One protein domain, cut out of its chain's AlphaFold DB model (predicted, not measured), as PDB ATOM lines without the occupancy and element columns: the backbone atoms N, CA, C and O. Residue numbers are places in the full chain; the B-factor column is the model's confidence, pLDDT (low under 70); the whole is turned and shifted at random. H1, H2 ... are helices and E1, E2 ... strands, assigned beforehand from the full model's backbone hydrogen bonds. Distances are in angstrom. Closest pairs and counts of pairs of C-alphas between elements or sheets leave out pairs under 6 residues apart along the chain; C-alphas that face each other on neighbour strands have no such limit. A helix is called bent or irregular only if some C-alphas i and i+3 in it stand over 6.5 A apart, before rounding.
ATOM      1  N   ILE A 388      -4.095 -52.112 -19.943       91.88
ATOM      2  CA  ILE A 388      -5.350 -51.937 -19.192       91.88
ATOM      3  C   ILE A 388      -6.363 -53.024 -19.552       91.88
ATOM      4  O   ILE A 388      -6.536 -53.382 -20.721       91.88
ATOM      5  N   ASN A 389      -7.082 -53.497 -18.537       91.00
ATOM      6  CA  ASN A 389      -8.289 -54.293 -18.699       91.00
ATOM      7  C   ASN A 389      -9.531 -53.396 -18.571       91.00
ATOM      8  O   ASN A 389      -9.960 -53.074 -17.471       91.00
ATOM      9  N   LEU A 390     -10.112 -53.009 -19.704       86.44
ATOM     10  CA  LEU A 390     -11.314 -52.175 -19.800       86.44
ATOM     11  C   LEU A 390     -12.599 -53.010 -19.901       86.44
ATOM     12  O   LEU A 390     -13.605 -52.529 -20.412       86.44
ATOM     13  N   ARG A 391     -12.603 -54.267 -19.433       85.88
ATOM     14  CA  ARG A 391     -13.818 -55.104 -19.450       85.88
ATOM     15  C   ARG A 391     -14.967 -54.533 -18.608       85.88
ATOM     16  O   ARG A 391     -16.127 -54.803 -18.900       85.88
ATOM     17  N   SER A 392     -14.640 -53.767 -17.573       79.38
ATOM     18  CA  SER A 392     -15.606 -53.127 -16.677       79.38
ATOM     19  C   SER A 392     -15.935 -51.683 -17.060       79.38
ATOM     20  O   SER A 392     -16.813 -51.091 -16.446       79.38
ATOM     21  N   VAL A 393     -15.236 -51.098 -18.040       77.12
ATOM     22  CA  VAL A 393     -15.402 -49.687 -18.406       77.12
ATOM     23  C   VAL A 393     -16.140 -49.612 -19.733       77.12
ATOM     24  O   VAL A 393     -15.557 -49.761 -20.810       77.12
ATOM     25  N   VAL A 394     -17.450 -49.405 -19.642       73.00
ATOM     26  CA  VAL A 394     -18.293 -49.151 -20.808       73.00
ATOM     27  C   VAL A 394     -18.052 -47.709 -21.260       73.00
ATOM     28  O   VAL A 394     -18.037 -46.795 -20.447       73.00
ATOM     29  N   ASP A 395     -17.832 -47.527 -22.561       79.56
ATOM     30  CA  ASP A 395     -17.809 -46.218 -23.228       79.56
ATOM     31  C   ASP A 395     -16.660 -45.245 -22.885       79.56
ATOM     32  O   ASP A 395     -16.757 -44.041 -23.081       79.56
ATOM     33  N   TYR A 396     -15.501 -45.759 -22.465       84.62
ATOM     34  CA  TYR A 396     -14.325 -44.930 -22.143       84.62
ATOM     35  C   TYR A 396     -13.957 -43.876 -23.218       84.62
ATOM     36  O   TYR A 396     -13.528 -42.769 -22.898       84.62
ATOM     37  N   PHE A 397     -14.112 -44.214 -24.502       89.19
ATOM     38  CA  PHE A 397     -13.667 -43.371 -25.613       89.19
ATOM     39  C   PHE A 397     -14.637 -42.253 -26.008       89.19
ATOM     40  O   PHE A 397     -14.208 -41.332 -26.704       89.19
ATOM     41  N   SER A 398     -15.913 -42.294 -25.608       88.25
ATOM     42  CA  SER A 398     -16.889 -41.269 -26.023       88.25
ATOM     43  C   SER A 398     -16.543 -39.878 -25.501       88.25
ATOM     44  O   SER A 398     -16.866 -38.879 -26.143       88.25
ATOM     45  N   HIS A 399     -15.826 -39.815 -24.382       87.81
ATOM     46  CA  HIS A 399     -15.405 -38.571 -23.753       87.81
ATOM     47  C   HIS A 399     -14.120 -37.987 -24.353       87.81
ATOM     48  O   HIS A 399     -13.819 -36.820 -24.120       87.81
ATOM     49  N   ILE A 400     -13.355 -38.763 -25.133       91.88
ATOM     50  CA  ILE A 400     -12.100 -38.298 -25.733       91.88
ATOM     51  C   ILE A 400     -12.383 -37.756 -27.129       91.88
ATOM     52  O   ILE A 400     -12.676 -38.507 -28.064       91.88
ATOM     53  N   ASN A 401     -12.235 -36.442 -27.289       91.81
ATOM     54  CA  ASN A 401     -12.467 -35.780 -28.563       91.81
ATOM     55  C   ASN A 401     -11.397 -36.177 -29.612       91.81
ATOM     56  O   ASN A 401     -10.222 -35.832 -29.452       91.81
ATOM     57  N   PRO A 402     -11.778 -36.841 -30.721       93.56
ATOM     58  CA  PRO A 402     -10.829 -37.342 -31.714       93.56
ATOM     59  C   PRO A 402     -10.174 -36.240 -32.565       93.56
ATOM     60  O   PRO A 402      -9.117 -36.465 -33.156       93.56
ATOM     61  N   TRP A 403     -10.768 -35.043 -32.633       90.75
ATOM     62  CA  TRP A 403     -10.363 -33.968 -33.549       90.75
ATOM     63  C   TRP A 403      -9.069 -33.251 -33.147       90.75
ATOM     64  O   TRP A 403      -8.433 -32.610 -33.982       90.75
ATOM     65  N   TYR A 404      -8.650 -33.375 -31.887       90.88
ATOM     66  CA  TYR A 404      -7.420 -32.748 -31.386       90.88
ATOM     67  C   TYR A 404      -6.225 -33.707 -31.333       90.88
ATOM     68  O   TYR A 404      -5.087 -33.259 -31.187       90.88
ATOM     69  N   LEU A 405      -6.463 -35.009 -31.522       94.38
ATOM     70  CA  LEU A 405      -5.425 -36.027 -31.437       94.38
ATOM     71  C   LEU A 405      -4.445 -35.933 -32.609       94.38
ATOM     72  O   LEU A 405      -4.817 -35.943 -33.781       94.38
ATOM     73  N   LYS A 406      -3.160 -35.913 -32.280       94.44
ATOM     74  CA  LYS A 406      -2.037 -36.060 -33.211       94.44
ATOM     75  C   LYS A 406      -1.462 -37.471 -33.169       94.44
ATOM     76  O   LYS A 406      -0.896 -37.920 -34.164       94.44
ATOM     77  N   SER A 407      -1.601 -38.164 -32.043       96.25
ATOM     78  CA  SER A 407      -1.022 -39.487 -31.832       96.25
ATOM     79  C   SER A 407      -1.928 -40.354 -30.969       96.25
ATOM     80  O   SER A 407      -2.409 -39.908 -29.928       96.25
ATOM     81  N   VAL A 408      -2.150 -41.594 -31.404       97.62
ATOM     82  CA  VAL A 408      -2.878 -42.620 -30.655       97.62
ATOM     83  C   VAL A 408      -2.034 -43.880 -30.605       97.62
ATOM     84  O   VAL A 408      -1.654 -44.436 -31.636       97.62
ATOM     85  N   ARG A 409      -1.793 -44.365 -29.389       97.62
ATOM     86  CA  ARG A 409      -1.149 -45.644 -29.128       97.62
ATOM     87  C   ARG A 409      -1.987 -46.455 -28.148       97.62
ATOM     88  O   ARG A 409      -2.213 -46.025 -27.026       97.62
ATOM     89  N   ILE A 410      -2.422 -47.639 -28.552       97.12
ATOM     90  CA  ILE A 410      -3.179 -48.582 -27.733       97.12
ATOM     91  C   ILE A 410      -2.477 -49.931 -27.823       97.12
ATOM     92  O   ILE A 410      -2.371 -50.513 -28.903       97.12
ATOM     93  N   SER A 411      -1.972 -50.412 -26.689       96.38
ATOM     94  CA  SER A 411      -1.119 -51.600 -26.651       96.38
ATOM     95  C   SER A 411      -1.436 -52.507 -25.466       96.38
ATOM     96  O   SER A 411      -1.484 -52.050 -24.323       96.38
ATOM     97  N   PHE A 412      -1.524 -53.819 -25.703       95.88
ATOM     98  CA  PHE A 412      -1.707 -54.831 -24.645       95.88
ATOM     99  C   PHE A 412      -2.990 -54.636 -23.819       95.88
ATOM    100  O   PHE A 412      -2.985 -54.830 -22.604       95.88
ATOM    101  N   CYS A 413      -4.081 -54.212 -24.452       95.06
ATOM    102  CA  CYS A 413      -5.337 -53.908 -23.769       95.06
ATOM    103  C   CYS A 413      -6.385 -55.007 -23.967       95.06
ATOM    104  O   CYS A 413      -6.401 -55.702 -24.987       95.06
ATOM    105  N   LYS A 414      -7.282 -55.148 -22.986       94.56
ATOM    106  CA  LYS A 414      -8.449 -56.037 -23.069       94.56
ATOM    107  C   LYS A 414      -9.725 -55.210 -23.001       94.56
ATOM    108  O   LYS A 414      -9.889 -54.450 -22.055       94.56
ATOM    109  N   PHE A 415     -10.629 -55.379 -23.958       92.75
ATOM    110  CA  PHE A 415     -11.909 -54.660 -24.008       92.75
ATOM    111  C   PHE A 415     -13.095 -55.620 -23.908       92.75
ATOM    112  O   PHE A 415     -12.968 -56.814 -24.180       92.75
ATOM    113  N   THR A 416     -14.272 -55.105 -23.559       92.44
ATOM    114  CA  THR A 416     -15.522 -55.888 -23.582       92.44
ATOM    115  C   THR A 416     -15.968 -56.189 -25.010       92.44
ATOM    116  O   THR A 416     -16.275 -57.333 -25.339       92.44
ATOM    117  N   SER A 417     -15.962 -55.162 -25.864       90.75
ATOM    118  CA  SER A 417     -16.413 -55.198 -27.257       90.75
ATOM    119  C   SER A 417     -15.482 -54.370 -28.140       90.75
ATOM    120  O   SER A 417     -14.896 -53.391 -27.679       90.75
ATOM    121  N   ALA A 418     -15.349 -54.759 -29.409       90.38
ATOM    122  CA  ALA A 418     -14.550 -54.019 -30.385       90.38
ATOM    123  C   ALA A 418     -15.263 -52.783 -30.935       90.38
ATOM    124  O   ALA A 418     -14.593 -51.826 -31.322       90.38
ATOM    125  N   LEU A 419     -16.598 -52.777 -30.940       89.44
ATOM    126  CA  LEU A 419     -17.382 -51.758 -31.634       89.44
ATOM    127  C   LEU A 419     -17.090 -50.319 -31.154       89.44
ATOM    128  O   LEU A 419     -16.791 -49.493 -32.015       89.44
ATOM    129  N   PRO A 420     -17.072 -49.992 -29.841       91.19
ATOM    130  CA  PRO A 420     -16.819 -48.617 -29.394       91.19
ATOM    131  C   PRO A 420     -15.434 -48.102 -29.797       91.19
ATOM    132  O   PRO A 420     -15.308 -46.994 -30.317       91.19
ATOM    133  N   LEU A 421     -14.399 -48.937 -29.627       92.31
ATOM    134  CA  LEU A 421     -13.035 -48.604 -30.034       92.31
ATOM    135  C   LEU A 421     -12.963 -48.365 -31.545       92.31
ATOM    136  O   LEU A 421     -12.387 -47.377 -31.981       92.31
ATOM    137  N   CYS A 422     -13.565 -49.241 -32.348       91.00
ATOM    138  CA  CYS A 422     -13.503 -49.133 -33.803       91.00
ATOM    139  C   CYS A 422     -14.243 -47.893 -34.313       91.00
ATOM    140  O   CYS A 422     -13.693 -47.146 -35.118       91.00
ATOM    141  N   THR A 423     -15.445 -47.621 -33.804       92.44
ATOM    142  CA  THR A 423     -16.201 -46.404 -34.137       92.44
ATOM    143  C   THR A 423     -15.415 -45.146 -33.779       92.44
ATOM    144  O   THR A 423     -15.376 -44.194 -34.559       92.44
ATOM    145  N   TRP A 424     -14.750 -45.140 -32.624       95.19
ATOM    146  CA  TRP A 424     -13.894 -44.031 -32.224       95.19
ATOM    147  C   TRP A 424     -12.656 -43.899 -33.123       95.19
ATOM    148  O   TRP A 424     -12.376 -42.804 -33.605       95.19
ATOM    149  N   LEU A 425     -11.970 -45.001 -33.446       95.25
ATOM    150  CA  LEU A 425     -10.812 -45.004 -34.348       95.25
ATOM    151  C   LEU A 425     -11.157 -44.500 -35.753       95.25
ATOM    152  O   LEU A 425     -10.367 -43.754 -36.326       95.25
ATOM    153  N   LYS A 426     -12.341 -44.827 -36.288       95.12
ATOM    154  CA  LYS A 426     -12.809 -44.252 -37.562       95.12
ATOM    155  C   LYS A 426     -12.870 -42.728 -37.485       95.12
ATOM    156  O   LYS A 426     -12.344 -42.053 -38.363       95.12
ATOM    157  N   LYS A 427     -13.416 -42.168 -36.396       95.56
ATOM    158  CA  LYS A 427     -13.421 -40.711 -36.176       95.56
ATOM    159  C   LYS A 427     -12.000 -40.149 -36.063       95.56
ATOM    160  O   LYS A 427     -11.714 -39.123 -36.673       95.56
ATOM    161  N   VAL A 428     -11.093 -40.829 -35.354       95.44
ATOM    162  CA  VAL A 428      -9.674 -40.429 -35.275       95.44
ATOM    163  C   VAL A 428      -9.028 -40.391 -36.663       95.44
ATOM    164  O   VAL A 428      -8.336 -39.431 -36.983       95.44
ATOM    165  N   LEU A 429      -9.289 -41.379 -37.518       94.88
ATOM    166  CA  LEU A 429      -8.727 -41.443 -38.871       94.88
ATOM    167  C   LEU A 429      -9.243 -40.328 -39.796       94.88
ATOM    168  O   LEU A 429      -8.506 -39.890 -40.678       94.88
ATOM    169  N   THR A 430     -10.446 -39.790 -39.554       94.00
ATOM    170  CA  THR A 430     -10.948 -38.600 -40.278       94.00
ATOM    171  C   THR A 430     -10.241 -37.294 -39.892       94.00
ATOM    172  O   THR A 430     -10.400 -36.271 -40.565       94.00
ATOM    173  N   ASN A 431      -9.433 -37.293 -38.827       92.25
ATOM    174  CA  ASN A 431      -8.714 -36.108 -38.382       92.25
ATOM    175  C   ASN A 431      -7.514 -35.796 -39.296       92.25
ATOM    176  O   ASN A 431      -6.503 -36.500 -39.319       92.25
ATOM    177  N   LYS A 432      -7.576 -34.655 -39.990       89.25
ATOM    178  CA  LYS A 432      -6.530 -34.180 -40.917       89.25
ATOM    179  C   LYS A 432      -5.198 -33.829 -40.237       89.25
ATOM    180  O   LYS A 432      -4.178 -33.700 -40.918       89.25
ATOM    181  N   CYS A 433      -5.191 -33.645 -38.917       86.44
ATOM    182  CA  CYS A 433      -4.005 -33.336 -38.115       86.44
ATOM    183  C   CYS A 433      -3.314 -34.573 -37.526       86.44
ATOM    184  O   CYS A 433      -2.230 -34.445 -36.951       86.44
ATOM    185  N   PHE A 434      -3.911 -35.752 -37.687       92.38
ATOM    186  CA  PHE A 434      -3.441 -36.993 -37.094       92.38
ATOM    187  C   PHE A 434      -2.155 -37.507 -37.756       92.38
ATOM    188  O   PHE A 434      -2.000 -37.437 -38.976       92.38
ATOM    189  N   SER A 435      -1.201 -37.967 -36.941       91.81
ATOM    190  CA  SER A 435       0.180 -38.248 -37.360       91.81
ATOM    191  C   SER A 435       0.677 -39.657 -37.024       91.81
ATOM    192  O   SER A 435       1.484 -40.184 -37.788       91.81
ATOM    193  N   TYR A 436       0.214 -40.278 -35.934       94.50
ATOM    194  CA  TYR A 436       0.722 -41.576 -35.467       94.50
ATOM    195  C   TYR A 436      -0.412 -42.475 -34.978       94.50
ATOM    196  O   TYR A 436      -1.162 -42.074 -34.087       94.50
ATOM    197  N   LEU A 437      -0.496 -43.703 -35.499       95.75
ATOM    198  CA  LEU A 437      -1.480 -44.701 -35.070       95.75
ATOM    199  C   LEU A 437      -0.828 -46.038 -34.743       95.75
ATOM    200  O   LEU A 437      -0.319 -46.714 -35.628       95.75
ATOM    201  N   HIS A 438      -0.895 -46.457 -33.486       95.62
ATOM    202  CA  HIS A 438      -0.362 -47.742 -33.042       95.62
ATOM    203  C   HIS A 438      -1.431 -48.509 -32.270       95.62
ATOM    204  O   HIS A 438      -1.824 -48.083 -31.192       95.62
ATOM    205  N   ILE A 439      -1.890 -49.635 -32.800       95.88
ATOM    206  CA  ILE A 439      -2.971 -50.468 -32.270       95.88
ATOM    207  C   ILE A 439      -2.492 -51.921 -32.295       95.88
ATOM    208  O   ILE A 439      -2.565 -52.593 -33.326       95.88
ATOM    209  N   ASN A 440      -1.969 -52.417 -31.177       95.06
ATOM    210  CA  ASN A 440      -1.387 -53.757 -31.146       95.06
ATOM    211  C   ASN A 440      -1.659 -54.543 -29.869       95.06
ATOM    212  O   ASN A 440      -1.858 -53.990 -28.784       95.06
ATOM    213  N   TYR A 441      -1.647 -55.869 -30.002       94.19
ATOM    214  CA  TYR A 441      -1.877 -56.790 -28.888       94.19
ATOM    215  C   TYR A 441      -3.202 -56.517 -28.160       94.19
ATOM    216  O   TYR A 441      -3.262 -56.546 -26.926       94.19
ATOM    217  N   ILE A 442      -4.261 -56.193 -28.909       95.19
ATOM    218  CA  ILE A 442      -5.594 -55.948 -28.354       95.19
ATOM    219  C   ILE A 442      -6.426 -57.227 -28.387       95.19
ATOM    220  O   ILE A 442      -6.576 -57.865 -29.429       95.19
ATOM    221  N   SER A 443      -7.042 -57.543 -27.248       94.88
ATOM    222  CA  SER A 443      -7.987 -58.655 -27.113       94.88
ATOM    223  C   SER A 443      -9.366 -58.174 -26.666       94.88
ATOM    224  O   SER A 443      -9.515 -57.115 -26.049       94.88
ATOM    225  N   PHE A 444     -10.391 -58.970 -26.964       93.00
ATOM    226  CA  PHE A 444     -11.785 -58.656 -26.657       93.00
ATOM    227  C   PHE A 444     -12.424 -59.810 -25.888       93.00
ATOM    228  O   PHE A 444     -12.140 -60.970 -26.165       93.00
ATOM    229  N   ALA A 445     -13.282 -59.506 -24.911       91.75
ATOM    230  CA  ALA A 445     -14.001 -60.529 -24.152       91.75
ATOM    231  C   ALA A 445     -14.937 -61.344 -25.057       91.75
ATOM    232  O   ALA A 445     -15.005 -62.562 -24.934       91.75
ATOM    233  N   LYS A 446     -15.613 -60.667 -25.992       87.44
ATOM    234  CA  LYS A 446     -16.386 -61.294 -27.066       87.44
ATOM    235  C   LYS A 446     -15.635 -61.092 -28.380       87.44
ATOM    236  O   LYS A 446     -15.546 -59.969 -28.879       87.44
ATOM    237  N   SER A 447     -15.056 -62.163 -28.926       81.25
ATOM    238  CA  SER A 447     -14.433 -62.109 -30.252       81.25
ATOM    239  C   SER A 447     -15.508 -61.880 -31.312       81.25
ATOM    240  O   SER A 447     -16.508 -62.599 -31.317       81.25
ATOM    241  N   ILE A 448     -15.298 -60.930 -32.222       83.94
ATOM    242  CA  ILE A 448     -16.209 -60.699 -33.350       83.94
ATOM    243  C   ILE A 448     -15.662 -61.451 -34.566       83.94
ATOM    244  O   ILE A 448     -14.472 -61.351 -34.877       83.94
ATOM    245  N   LYS A 449     -16.522 -62.222 -35.236       86.94
ATOM    246  CA  LYS A 449     -16.226 -62.860 -36.523       86.94
ATOM    247  C   LYS A 449     -17.273 -62.396 -37.547       86.94
ATOM    248  O   LYS A 449     -18.454 -62.605 -37.284       86.94
ATOM    249  N   PRO A 450     -16.867 -61.797 -38.682       87.12
ATOM    250  CA  PRO A 450     -15.485 -61.522 -39.099       87.12
ATOM    251  C   PRO A 450     -14.796 -60.441 -38.245       87.12
ATOM    252  O   PRO A 450     -15.462 -59.654 -37.574       87.12
ATOM    253  N   LYS A 451     -13.452 -60.411 -38.261       91.00
ATOM    254  CA  LYS A 451     -12.693 -59.312 -37.640       91.00
ATOM    255  C   LYS A 451     -13.097 -57.992 -38.294       91.00
ATOM    256  O   LYS A 451     -13.304 -57.951 -39.505       91.00
ATOM    257  N   LEU A 452     -13.153 -56.924 -37.508       90.31
ATOM    258  CA  LEU A 452     -13.445 -55.600 -38.031       90.31
ATOM    259  C   LEU A 452     -12.262 -55.098 -38.860       90.31
ATOM    260  O   LEU A 452     -11.119 -55.098 -38.397       90.31
ATOM    261  N   ASP A 453     -12.553 -54.699 -40.091       93.12
ATOM    262  CA  ASP A 453     -11.571 -54.210 -41.048       93.12
ATOM    263  C   ASP A 453     -11.552 -52.675 -41.035       93.12
ATOM    264  O   ASP A 453     -12.593 -52.049 -41.221       93.12
ATOM    265  N   LEU A 454     -10.382 -52.089 -40.763       94.00
ATOM    266  CA  LEU A 454     -10.133 -50.639 -40.821       94.00
ATOM    267  C   LEU A 454      -9.270 -50.264 -42.038       94.00
ATOM    268  O   LEU A 454      -8.742 -49.154 -42.104       94.00
ATOM    269  N   SER A 455      -9.044 -51.203 -42.965       93.88
ATOM    270  CA  SER A 455      -8.090 -51.023 -44.062       93.88
ATOM    271  C   SER A 455      -8.453 -49.837 -44.951       93.88
ATOM    272  O   SER A 455      -7.560 -49.077 -45.299       93.88
ATOM    273  N   GLU A 456      -9.728 -49.628 -45.292       95.31
ATOM    274  CA  GLU A 456     -10.116 -48.509 -46.165       95.31
ATOM    275  C   GLU A 456      -9.952 -47.155 -45.467       95.31
ATOM    276  O   GLU A 456      -9.344 -46.252 -46.029       95.31
ATOM    277  N   GLU A 457     -10.382 -47.018 -44.209       95.75
ATOM    278  CA  GLU A 457     -10.218 -45.757 -43.474       95.75
ATOM    279  C   GLU A 457      -8.741 -45.406 -43.262       95.75
ATOM    280  O   GLU A 457      -8.343 -44.239 -43.298       95.75
ATOM    281  N   VAL A 458      -7.907 -46.425 -43.048       93.75
ATOM    282  CA  VAL A 458      -6.459 -46.263 -42.957       93.75
ATOM    283  C   VAL A 458      -5.856 -45.907 -44.316       93.75
ATOM    284  O   VAL A 458      -4.989 -45.033 -44.378       93.75
ATOM    285  N   TYR A 459      -6.282 -46.576 -45.391       93.25
ATOM    286  CA  TYR A 459      -5.841 -46.285 -46.753       93.25
ATOM    287  C   TYR A 459      -6.114 -44.820 -47.087       93.25
ATOM    288  O   TYR A 459      -5.183 -44.092 -47.430       93.25
ATOM    289  N   ASP A 460      -7.347 -44.364 -46.870       92.94
ATOM    290  CA  ASP A 460      -7.758 -42.983 -47.105       92.94
ATOM    291  C   ASP A 460      -6.914 -42.000 -46.288       92.94
ATOM    292  O   ASP A 460      -6.425 -40.998 -46.817       92.94
ATOM    293  N   ALA A 461      -6.644 -42.304 -45.015       91.12
ATOM    294  CA  ALA A 461      -5.786 -41.463 -44.187       91.12
ATOM    295  C   ALA A 461      -4.325 -41.420 -44.683       91.12
ATOM    296  O   ALA A 461      -3.678 -40.371 -44.641       91.12
ATOM    297  N   LEU A 462      -3.777 -42.527 -45.183       88.56
ATOM    298  CA  LEU A 462      -2.405 -42.577 -45.706       88.56
ATOM    299  C   LEU A 462      -2.261 -41.934 -47.085       88.56
ATOM    300  O   LEU A 462      -1.202 -41.389 -47.403       88.56
ATOM    301  N   VAL A 463      -3.299 -42.012 -47.903       86.94
ATOM    302  CA  VAL A 463      -3.271 -41.574 -49.296       86.94
ATOM    303  C   VAL A 463      -3.717 -40.122 -49.417       86.94
ATOM    304  O   VAL A 463      -3.059 -39.326 -50.089       86.94
ATOM    305  N   HIS A 464      -4.771 -39.733 -48.703       83.94
ATOM    306  CA  HIS A 464      -5.371 -38.408 -48.828       83.94
ATOM    307  C   HIS A 464      -4.984 -37.452 -47.692       83.94
ATOM    308  O   HIS A 464      -4.967 -36.233 -47.899       83.94
ATOM    309  N   HIS A 465      -4.626 -37.939 -46.494       79.81
ATOM    310  CA  HIS A 465      -4.261 -37.050 -45.382       79.81
ATOM    311  C   HIS A 465      -2.747 -36.828 -45.313       79.81
ATOM    312  O   HIS A 465      -1.968 -37.716 -44.965       79.81
ATOM    313  N   LYS A 466      -2.313 -35.584 -45.558       75.00
ATOM    314  CA  LYS A 466      -0.893 -35.177 -45.633       75.00
ATOM    315  C   LYS A 466      -0.092 -35.318 -44.327       75.00
ATOM    316  O   LYS A 466       1.126 -35.147 -44.355       75.00
ATOM    317  N   ARG A 467      -0.712 -35.671 -43.191       83.56
ATOM    318  CA  ARG A 467      -0.034 -35.702 -41.876       83.56
ATOM    319  C   ARG A 467       0.217 -37.072 -41.235       83.56
ATOM    320  O   ARG A 467       1.123 -37.124 -40.416       83.56
ATOM    321  N   LEU A 468      -0.455 -38.156 -41.632       86.56
ATOM    322  CA  LEU A 468      -0.195 -39.499 -41.082       86.56
ATOM    323  C   LEU A 468       1.200 -40.026 -41.491       86.56
ATOM    324  O   LEU A 468       1.470 -40.222 -42.673       86.56
ATOM    325  N   LYS A 469       2.103 -40.210 -40.518       85.81
ATOM    326  CA  LYS A 469       3.531 -40.545 -40.715       85.81
ATOM    327  C   LYS A 469       3.915 -41.947 -40.257       85.81
ATOM    328  O   LYS A 469       4.936 -42.473 -40.691       85.81
ATOM    329  N   GLU A 470       3.161 -42.546 -39.351       88.06
ATOM    330  CA  GLU A 470       3.463 -43.886 -38.855       88.06
ATOM    331  C   GLU A 470       2.179 -44.616 -38.513       88.06
ATOM    332  O   GLU A 470       1.260 -44.045 -37.913       88.06
ATOM    333  N   ILE A 471       2.137 -45.885 -38.912       89.31
ATOM    334  CA  ILE A 471       1.034 -46.766 -38.589       89.31
ATOM    335  C   ILE A 471       1.502 -48.180 -38.268       89.31
ATOM    336  O   ILE A 471       2.394 -48.749 -38.904       89.31
ATOM    337  N   ASP A 472       0.850 -48.739 -37.260       89.06
ATOM    338  CA  ASP A 472       1.154 -50.033 -36.692       89.06
ATOM    339  C   ASP A 472      -0.150 -50.682 -36.206       89.06
ATOM    340  O   ASP A 472      -0.653 -50.318 -35.147       89.06
ATOM    341  N   ILE A 473      -0.740 -51.598 -36.981       89.88
ATOM    342  CA  ILE A 473      -1.944 -52.349 -36.575       89.88
ATOM    343  C   ILE A 473      -1.689 -53.842 -36.777       89.88
ATOM    344  O   ILE A 473      -1.714 -54.335 -37.907       89.88
ATOM    345  N   HIS A 474      -1.426 -54.563 -35.688       90.62
ATOM    346  CA  HIS A 474      -1.090 -55.988 -35.744       90.62
ATOM    347  C   HIS A 474      -1.372 -56.735 -34.438       90.62
ATOM    348  O   HIS A 474      -1.467 -56.133 -33.368       90.62
ATOM    349  N   ASP A 475      -1.421 -58.066 -34.529       90.00
ATOM    350  CA  ASP A 475      -1.587 -58.975 -33.394       90.00
ATOM    351  C   ASP A 475      -2.850 -58.651 -32.566       90.00
ATOM    352  O   ASP A 475      -2.824 -58.673 -31.335       90.00
ATOM    353  N   ASN A 476      -3.962 -58.326 -33.240       89.94
ATOM    354  CA  ASN A 476      -5.251 -58.033 -32.603       89.94
ATOM    355  C   ASN A 476      -6.267 -59.175 -32.813       89.94
ATOM    356  O   ASN A 476      -6.349 -59.759 -33.898       89.94
ATOM    357  N   ASP A 477      -7.102 -59.474 -31.814       87.12
ATOM    358  CA  ASP A 477      -8.062 -60.592 -31.893       87.12
ATOM    359  C   ASP A 477      -9.269 -60.284 -32.795       87.12
ATOM    360  O   ASP A 477      -9.633 -61.109 -33.632       87.12
ATOM    361  N   SER A 478      -9.866 -59.093 -32.662       87.12
ATOM    362  CA  SER A 478     -11.090 -58.695 -33.393       87.12
ATOM    363  C   SER A 478     -10.902 -57.512 -34.347       87.12
ATOM    364  O   SER A 478     -11.870 -57.096 -34.973       87.12
ATOM    365  N   ILE A 479      -9.688 -56.969 -34.469       87.38
ATOM    366  CA  ILE A 479      -9.330 -55.964 -35.483       87.38
ATOM    367  C   ILE A 479      -8.427 -56.663 -36.496       87.38
ATOM    368  O   ILE A 479      -7.533 -57.417 -36.109       87.38
ATOM    369  N   LYS A 480      -8.694 -56.480 -37.787       90.56
ATOM    370  CA  LYS A 480      -7.872 -57.062 -38.845       90.56
ATOM    371  C   LYS A 480      -6.501 -56.385 -38.853       90.56
ATOM    372  O   LYS A 480      -6.406 -55.161 -38.834       90.56
ATOM    373  N   ASP A 481      -5.452 -57.195 -38.877       89.12
ATOM    374  CA  ASP A 481      -4.090 -56.696 -39.020       89.12
ATOM    375  C   ASP A 481      -3.903 -56.083 -40.411       89.12
ATOM    376  O   ASP A 481      -4.450 -56.590 -41.396       89.12
ATOM    377  N   LEU A 482      -3.079 -55.040 -40.503       88.00
ATOM    378  CA  LEU A 482      -2.640 -54.530 -41.797       88.00
ATOM    379  C   LEU A 482      -1.601 -55.495 -42.365       88.00
ATOM    380  O   LEU A 482      -0.551 -55.753 -41.765       88.00
ATOM    381  N   ASP A 483      -1.926 -56.075 -43.513       85.94
ATOM    382  CA  ASP A 483      -1.130 -57.115 -44.139       85.94
ATOM    383  C   ASP A 483      -0.399 -56.626 -45.395       85.94
ATOM    384  O   ASP A 483      -0.408 -55.457 -45.769       85.94
ATOM    385  N   ILE A 484       0.331 -57.542 -46.027       82.31
ATOM    386  CA  ILE A 484       1.182 -57.222 -47.175       82.31
ATOM    387  C   ILE A 484       0.378 -56.719 -48.383       82.31
ATOM    388  O   ILE A 484       0.790 -55.709 -48.943       82.31
ATOM    389  N   PRO A 485      -0.752 -57.343 -48.772       87.62
ATOM    390  CA  PRO A 485      -1.659 -56.774 -49.768       87.62
ATOM    391  C   PRO A 485      -2.056 -55.320 -49.491       87.62
ATOM    392  O   PRO A 485      -2.004 -54.501 -50.407       87.62
ATOM    393  N   PHE A 486      -2.391 -54.979 -48.242       89.44
ATOM    394  CA  PHE A 486      -2.689 -53.597 -47.869       89.44
ATOM    395  C   PHE A 486      -1.495 -52.663 -48.127       89.44
ATOM    396  O   PHE A 486      -1.626 -51.653 -48.819       89.44
ATOM    397  N   PHE A 487      -0.310 -53.018 -47.621       84.75
ATOM    398  CA  PHE A 487       0.890 -52.196 -47.808       84.75
ATOM    399  C   PHE A 487       1.278 -52.063 -49.281       84.75
ATOM    400  O   PHE A 487       1.665 -50.982 -49.713       84.75
ATOM    401  N   ARG A 488       1.125 -53.137 -50.059       86.12
ATOM    402  CA  ARG A 488       1.344 -53.139 -51.503       86.12
ATOM    403  C   ARG A 488       0.432 -52.128 -52.195       86.12
ATOM    404  O   ARG A 488       0.936 -51.299 -52.932       86.12
ATOM    405  N   ARG A 489      -0.866 -52.124 -51.881       91.56
ATOM    406  CA  ARG A 489      -1.824 -51.161 -52.445       91.56
ATOM    407  C   ARG A 489      -1.430 -49.707 -52.152       91.56
ATOM    408  O   ARG A 489      -1.531 -48.862 -53.033       91.56
ATOM    409  N   VAL A 490      -0.977 -49.416 -50.930       88.06
ATOM    410  CA  VAL A 490      -0.487 -48.074 -50.554       88.06
ATOM    411  C   VAL A 490       0.753 -47.694 -51.370       88.06
ATOM    412  O   VAL A 490       0.834 -46.580 -51.881       88.06
ATOM    413  N   LEU A 491       1.697 -48.626 -51.526       84.38
ATOM    414  CA  LEU A 491       2.917 -48.424 -52.308       84.38
ATOM    415  C   LEU A 491       2.626 -48.236 -53.803       84.38
ATOM    416  O   LEU A 491       3.172 -47.314 -54.398       84.38
ATOM    417  N   ASP A 492       1.750 -49.053 -54.389       87.38
ATOM    418  CA  ASP A 492       1.340 -48.957 -55.795       87.38
ATOM    419  C   ASP A 492       0.731 -47.581 -56.095       87.38
ATOM    420  O   ASP A 492       1.124 -46.919 -57.057       87.38
ATOM    421  N   PHE A 493      -0.178 -47.109 -55.232       88.06
ATOM    422  CA  PHE A 493      -0.752 -45.768 -55.354       88.06
ATOM    423  C   PHE A 493       0.330 -44.681 -55.323       88.06
ATOM    424  O   PHE A 493       0.280 -43.723 -56.091       88.06
ATOM    425  N   TRP A 494       1.330 -44.819 -54.453       81.06
ATOM    426  CA  TRP A 494       2.407 -43.837 -54.360       81.06
ATOM    427  C   TRP A 494       3.359 -43.853 -55.542       81.06
ATOM    428  O   TRP A 494       3.757 -42.783 -55.990       81.06
ATOM    429  N   VAL A 495       3.723 -45.033 -56.047       82.12
ATOM    430  CA  VAL A 495       4.566 -45.167 -57.245       82.12
ATOM    431  C   VAL A 495       3.876 -44.530 -58.452       82.12
ATOM    432  O   VAL A 495       4.542 -43.919 -59.282       82.12
ATOM    433  N   ALA A 496       2.547 -44.617 -58.522       85.88
ATOM    434  CA  ALA A 496       1.747 -43.998 -59.573       85.88
ATOM    435  C   ALA A 496       1.487 -42.486 -59.374       85.88
ATOM    436  O   ALA A 496       0.988 -41.833 -60.289       85.88
ATOM    437  N   SER A 497       1.784 -41.914 -58.203       82.88
ATOM    438  CA  SER A 497       1.495 -40.507 -57.895       82.88
ATOM    439  C   SER A 497       2.551 -39.566 -58.485       82.88
ATOM    440  O   SER A 497       3.721 -39.639 -58.120       82.88
ATOM    441  N   GLU A 498       2.122 -38.589 -59.295       77.75
ATOM    442  CA  GLU A 498       2.998 -37.586 -59.935       77.75
ATOM    443  C   GLU A 498       3.878 -36.807 -58.944       77.75
ATOM    444  O   GLU A 498       5.020 -36.472 -59.238       77.75
ATOM    445  N   ASN A 499       3.359 -36.533 -57.743       66.62
ATOM    446  CA  ASN A 499       4.072 -35.755 -56.725       66.62
ATOM    447  C   ASN A 499       5.126 -36.565 -55.947       66.62
ATOM    448  O   ASN A 499       5.783 -36.006 -55.062       66.62
ATOM    449  N   GLY A 500       5.247 -37.872 -56.213       65.00
ATOM    450  CA  GLY A 500       6.048 -38.791 -55.407       65.00
ATOM    451  C   GLY A 500       5.637 -38.797 -53.929       65.00
ATOM    452  O   GLY A 500       4.558 -38.325 -53.550       65.00
ATOM    453  N   PHE A 501       6.500 -39.340 -53.065       64.88
ATOM    454  CA  PHE A 501       6.236 -39.380 -51.629       64.88
ATOM    455  C   PHE A 501       6.987 -38.266 -50.892       64.88
ATOM    456  O   PHE A 501       8.206 -38.278 -50.781       64.88
ATOM    457  N   GLN A 502       6.245 -37.304 -50.337       63.53
ATOM    458  CA  GLN A 502       6.818 -36.118 -49.676       63.53
ATOM    459  C   GLN A 502       7.174 -36.326 -48.193       63.53
ATOM    460  O   GLN A 502       7.455 -35.362 -47.478       63.53
ATOM    461  N   ARG A 503       7.074 -37.550 -47.666       66.75
ATOM    462  CA  ARG A 503       7.232 -37.806 -46.225       66.75
ATOM    463  C   ARG A 503       7.894 -39.151 -45.961       66.75
ATOM    464  O   ARG A 503       8.194 -39.896 -46.875       66.75
ATOM    465  N   LYS A 504       8.136 -39.470 -44.694       70.25
ATOM    466  CA  LYS A 504       8.558 -40.805 -44.260       70.25
ATOM    467  C   LYS A 504       7.333 -41.547 -43.734       70.25
ATOM    468  O   LYS A 504       6.611 -40.967 -42.922       70.25
ATOM    469  N   LEU A 505       7.105 -42.784 -44.185       69.44
ATOM    470  CA  LEU A 505       6.087 -43.667 -43.613       69.44
ATOM    471  C   LEU A 505       6.752 -44.888 -43.006       69.44
ATOM    472  O   LEU A 505       7.442 -45.640 -43.687       69.44
ATOM    473  N   THR A 506       6.470 -45.125 -41.735       70.50
ATOM    474  CA  THR A 506       6.818 -46.390 -41.094       70.50
ATOM    475  C   THR A 506       5.576 -47.274 -41.067       70.50
ATOM    476  O   THR A 506       4.588 -46.931 -40.418       70.50
ATOM    477  N   LEU A 507       5.638 -48.401 -41.783       66.81
ATOM    478  CA  LEU A 507       4.620 -49.449 -41.785       66.81
ATOM    479  C   LEU A 507       5.116 -50.632 -40.958       66.81
ATOM    480  O   LEU A 507       6.194 -51.175 -41.215       66.81
ATOM    481  N   ARG A 508       4.328 -51.041 -39.969       69.12
ATOM    482  CA  ARG A 508       4.624 -52.196 -39.120       69.12
ATOM    483  C   ARG A 508       3.482 -53.202 -39.206       69.12
ATOM    484  O   ARG A 508       2.315 -52.840 -39.308       69.12
ATOM    485  N   GLY A 509       3.845 -54.481 -39.224       67.50
ATOM    486  CA  GLY A 509       2.906 -55.580 -39.408       67.50
ATOM    487  C   GLY A 509       3.482 -56.909 -38.920       67.50
ATOM    488  O   GLY A 509       4.692 -57.002 -38.651       67.50
ATOM    489  N   PRO A 510       2.641 -57.954 -38.826       67.50
ATOM    490  CA  PRO A 510       2.975 -59.188 -38.127       67.50
ATOM    491  C   PRO A 510       4.254 -59.850 -38.660       67.50
ATOM    492  O   PRO A 510       4.499 -59.978 -39.866       67.50
ATOM    493  N   THR A 511       5.104 -60.307 -37.738       60.00
ATOM    494  CA  THR A 511       6.454 -60.831 -38.022       60.00
ATOM    495  C   THR A 511       6.439 -62.153 -38.797       60.00
ATOM    496  O   THR A 511       7.432 -62.519 -39.428       60.00
ATOM    497  N   LYS A 512       5.303 -62.863 -38.795       63.09
ATOM    498  CA  LYS A 512       5.155 -64.253 -39.263       63.09
ATOM    499  C   LYS A 512       5.243 -64.457 -40.789       63.09
ATOM    500  O   LYS A 512       4.976 -65.550 -41.269       63.09
ATOM    501  N   ARG A 513       5.652 -63.455 -41.577       63.62
ATOM    502  CA  ARG A 513       5.718 -63.534 -43.055       63.62
ATOM    503  C   ARG A 513       7.070 -63.092 -43.632       63.62
ATOM    504  O   ARG A 513       7.126 -62.257 -44.532       63.62
ATOM    505  N   LYS A 514       8.178 -63.659 -43.134       67.44
ATOM    506  CA  LYS A 514       9.551 -63.343 -43.599       67.44
ATOM    507  C   LYS A 514       9.732 -63.473 -45.125       67.44
ATOM    508  O   LYS A 514      10.345 -62.604 -45.734       67.44
ATOM    509  N   LEU A 515       9.171 -64.520 -45.740       67.69
ATOM    510  CA  LEU A 515       9.262 -64.776 -47.188       67.69
ATOM    511  C   LEU A 515       8.583 -63.690 -48.030       67.69
ATOM    512  O   LEU A 515       9.188 -63.156 -48.956       67.69
ATOM    513  N   LEU A 516       7.354 -63.316 -47.671       65.56
ATOM    514  CA  LEU A 516       6.631 -62.254 -48.370       65.56
ATOM    515  C   LEU A 516       7.308 -60.893 -48.159       65.56
ATOM    516  O   LEU A 516       7.442 -60.142 -49.116       65.56
ATOM    517  N   LYS A 517       7.846 -60.616 -46.958       68.25
ATOM    518  CA  LYS A 517       8.670 -59.416 -46.724       68.25
ATOM    519  C   LYS A 517       9.863 -59.355 -47.681       68.25
ATOM    520  O   LYS A 517      10.137 -58.293 -48.222       68.25
ATOM    521  N   LYS A 518      10.556 -60.474 -47.926       73.69
ATOM    522  CA  LYS A 518      11.675 -60.522 -48.884       73.69
ATOM    523  C   LYS A 518      11.209 -60.232 -50.315       73.69
ATOM    524  O   LYS A 518      11.851 -59.436 -50.988       73.69
ATOM    525  N   LYS A 519      10.085 -60.818 -50.748       77.12
ATOM    526  CA  LYS A 519       9.517 -60.592 -52.089       77.12
ATOM    527  C   LYS A 519       9.155 -59.122 -52.325       77.12
ATOM    528  O   LYS A 519       9.572 -58.569 -53.336       77.12
ATOM    529  N   GLU A 520       8.449 -58.480 -51.391       71.56
ATOM    530  CA  GLU A 520       8.118 -57.050 -51.525       71.56
ATOM    531  C   GLU A 520       9.375 -56.173 -51.492       71.56
ATOM    532  O   GLU A 520       9.497 -55.254 -52.294       71.56
ATOM    533  N   LYS A 521      10.350 -56.475 -50.618       70.69
ATOM    534  CA  LYS A 521      11.629 -55.743 -50.590       70.69
ATOM    535  C   LYS A 521      12.342 -55.767 -51.931       70.69
ATOM    536  O   LYS A 521      12.877 -54.743 -52.336       70.69
ATOM    537  N   THR A 522      12.338 -56.909 -52.611       75.00
ATOM    538  CA  THR A 522      12.898 -57.017 -53.959       75.00
ATOM    539  C   THR A 522      12.058 -56.251 -54.979       75.00
ATOM    540  O   THR A 522      12.626 -55.520 -55.779       75.00
ATOM    541  N   GLN A 523      10.726 -56.369 -54.930       75.50
ATOM    542  CA  GLN A 523       9.813 -55.716 -55.879       75.50
ATOM    543  C   GLN A 523       9.944 -54.183 -55.875       75.50
ATOM    544  O   GLN A 523       9.908 -53.569 -56.935       75.50
ATOM    545  N   TYR A 524      10.124 -53.578 -54.703       70.44
ATOM    546  CA  TYR A 524      10.198 -52.122 -54.536       70.44
ATOM    547  C   TYR A 524      11.612 -51.596 -54.242       70.44
ATOM    548  O   TYR A 524      11.778 -50.428 -53.897       70.44
ATOM    549  N   ASN A 525      12.630 -52.454 -54.356       68.75
ATOM    550  CA  ASN A 525      14.038 -52.126 -54.124       68.75
ATOM    551  C   ASN A 525      14.336 -51.496 -52.739       68.75
ATOM    552  O   ASN A 525      15.030 -50.486 -52.624       68.75
ATOM    553  N   PHE A 526      13.802 -52.082 -51.661       65.75
ATOM    554  CA  PHE A 526      13.975 -51.560 -50.299       65.75
ATOM    555  C   PHE A 526      15.350 -51.891 -49.702       65.75
ATOM    556  O   PHE A 526      15.679 -53.057 -49.460       65.75
ATOM    557  N   SER A 527      16.110 -50.861 -49.319       51.47
ATOM    558  CA  SER A 527      17.341 -50.988 -48.532       51.47
ATOM    559  C   SER A 527      17.044 -51.065 -47.019       51.47
ATOM    560  O   SER A 527      17.291 -50.119 -46.274       51.47
ATOM    561  N   GLY A 528      16.481 -52.180 -46.532       59.53
ATOM    562  CA  GLY A 528      16.288 -52.429 -45.087       59.53
ATOM    563  C   GLY A 528      14.872 -52.844 -44.664       59.53
ATOM    564  O   GLY A 528      14.112 -53.383 -45.461       59.53
ATOM    565  N   ASP A 529      14.546 -52.698 -43.371       48.72
ATOM    566  CA  ASP A 529      13.211 -52.971 -42.781       48.72
ATOM    567  C   ASP A 529      12.289 -51.734 -42.750       48.72
ATOM    568  O   ASP A 529      11.169 -51.811 -42.251       48.72
ATOM    569  N   LEU A 530      12.760 -50.592 -43.257       49.31
ATOM    570  CA  LEU A 530      12.029 -49.327 -43.293       49.31
ATOM    571  C   LEU A 530      11.752 -48.934 -44.745       49.31
ATOM    572  O   LEU A 530      12.632 -49.039 -45.595       49.31
ATOM    573  N   LEU A 531      10.533 -48.459 -44.997       46.97
ATOM    574  CA  LEU A 531      10.171 -47.770 -46.230       46.97
ATOM    575  C   LEU A 531      10.733 -46.345 -46.150       46.97
ATOM    576  O   LEU A 531      10.143 -45.472 -45.516       46.97
ATOM    577  N   CYS A 532      11.900 -46.122 -46.743       41.84
ATOM    578  CA  CYS A 532      12.409 -44.777 -47.004       41.84
ATOM    579  C   CYS A 532      12.221 -44.485 -48.499       41.84
ATOM    580  O   CYS A 532      12.372 -45.384 -49.326       41.84
ATOM    581  N   HIS A 533      11.818 -43.261 -48.839       39.75
ATOM    582  CA  HIS A 533      11.584 -42.853 -50.225       39.75
ATOM    583  C   HIS A 533      12.892 -42.873 -51.033       39.75
ATOM    584  O   HIS A 533      13.974 -42.751 -50.464       39.75
ATOM    585  N   ALA A 534      12.799 -42.963 -52.365       35.16
ATOM    586  CA  ALA A 534      13.966 -42.918 -53.244       35.16
ATOM    587  C   ALA A 534      14.768 -41.607 -53.129       35.16
ATOM    588  O   ALA A 534      15.969 -41.602 -53.344       35.16
ATOM    589  N   SER A 535      14.153 -40.499 -52.704       35.72
ATOM    590  CA  SER A 535      14.895 -39.263 -52.391       35.72
ATOM    591  C   SER A 535      15.868 -39.413 -51.217       35.72
ATOM    592  O   SER A 535      16.767 -38.592 -51.087       35.72
ATOM    593  N   ASP A 536      15.697 -40.435 -50.371       36.56
ATOM    594  CA  ASP A 536      16.663 -40.789 -49.325       36.56
ATOM    595  C   ASP A 536      17.726 -41.784 -49.841       36.56
ATOM    596  O   ASP A 536      18.753 -41.961 -49.190       36.56
ATOM    597  N   SER A 537      17.497 -42.442 -50.988       29.95
ATOM    598  CA  SER A 537      18.415 -43.417 -51.601       29.95
ATOM    599  C   SER A 537      19.115 -42.929 -52.876       29.95
ATOM    600  O   SER A 537      20.067 -43.572 -53.316       29.95
TER     601      SER A 537
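What this domain is: This is residues 388 to 537 of the 540 residues of an uncharacterized protein of Steinernema glaseri (UniProt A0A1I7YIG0). A four-stranded parallel sheet, E1 E2 E3 E4, forms a wall, and along one side of it H2, H3 and H4 run side by side in a row, H2 and H3 only grazing the sheet. H1 extends this row past H2, H5 extends it past H4, and the short H6 is at the last printed residues. The printed part has 150 residues with six named helices and four named strands, in the order H1 E1 H2 E2 H3 E3 H4 E4 H5 H6; the class is mixed, helices and strands, with under half of the residues in named elements. It is compact, with a radius of gyration of the C-alphas of 16.1 A, and spans 49 by 34 by 22 A.

Where its parts are: Begin with the sheet: find C-alpha 407 at (-1.022, -39.487, -31.832), where E1 starts, residues 407 to 411, 13.2 A long. E2 is residues 436 to 440, 13.1 A; E3 is 470 to 474, 13.3 A; E4 is 506 to 508, 6.5 A. H2 is residues 419 to 429, 15.3 A; H3 is 455 to 464, 13.8 A. The longest helix, H4, runs 16.1 A from C-alpha 484 at (1.182, -57.222, -47.175) to residue 495. H5 is residues 514 to 523, 14.5 A. H1, residues 396 to 399, is irregular, but only just: C-alphas 396 and 399 are 6.6 A apart. H6, residues 534 to 537, 4.8 A, ends at (18.415, -43.417, -51.601).

How they stand to each other: Look between E1 and E2 for N 410 and O 438, 2.7 A apart; between E2 and E3 for N 439 and O 472, 2.7 A; between E3 and E4 for N 471 and O 506, 3.1 A. E1, H2, E2, then E2, H3, E3, then E3, H4, E4 are strand-helix-strand units, parallel neighbour strands joined through a helix, each crossover right-handed. H2 grazes the sheet with residues 425 to 429, H3 with 455 to 462; H4 is not on it. H2 and H3 touch, closest at the C-alphas of Leu 429 and Ala 461, 6.1 A, a shallow tilt of 12 degrees, the same way. H3 and H4 touch at the C-alphas of Tyr 459 and Val 490, 6.8 A. H4, with residues 484 to 488 alone, and H5 only just touch, with 3 pairs of C-alphas within 8 A, the closest Ile 484 and Leu 516, 7.5 A. H1 and H2 touch at the C-alphas of Phe 397 and Trp 424, 6.6 A. H6 touches no helix. In H2, H3, H4 and H5 every O i to N i+4 pair is within hydrogen-bond range; H1 and H6 are too short for such a pair.

The domain as a whole: The C-alphas farthest apart, Ser 392 and Ser 537, are 49.7 A apart. The printed part has no cut. The link from E2 to H3, residues 441 to 454, is long. Mean pLDDT of the printed part is 82.3; 30 residues are under 70: 499 to 503, 505, 507 to 517 and 525 to 537.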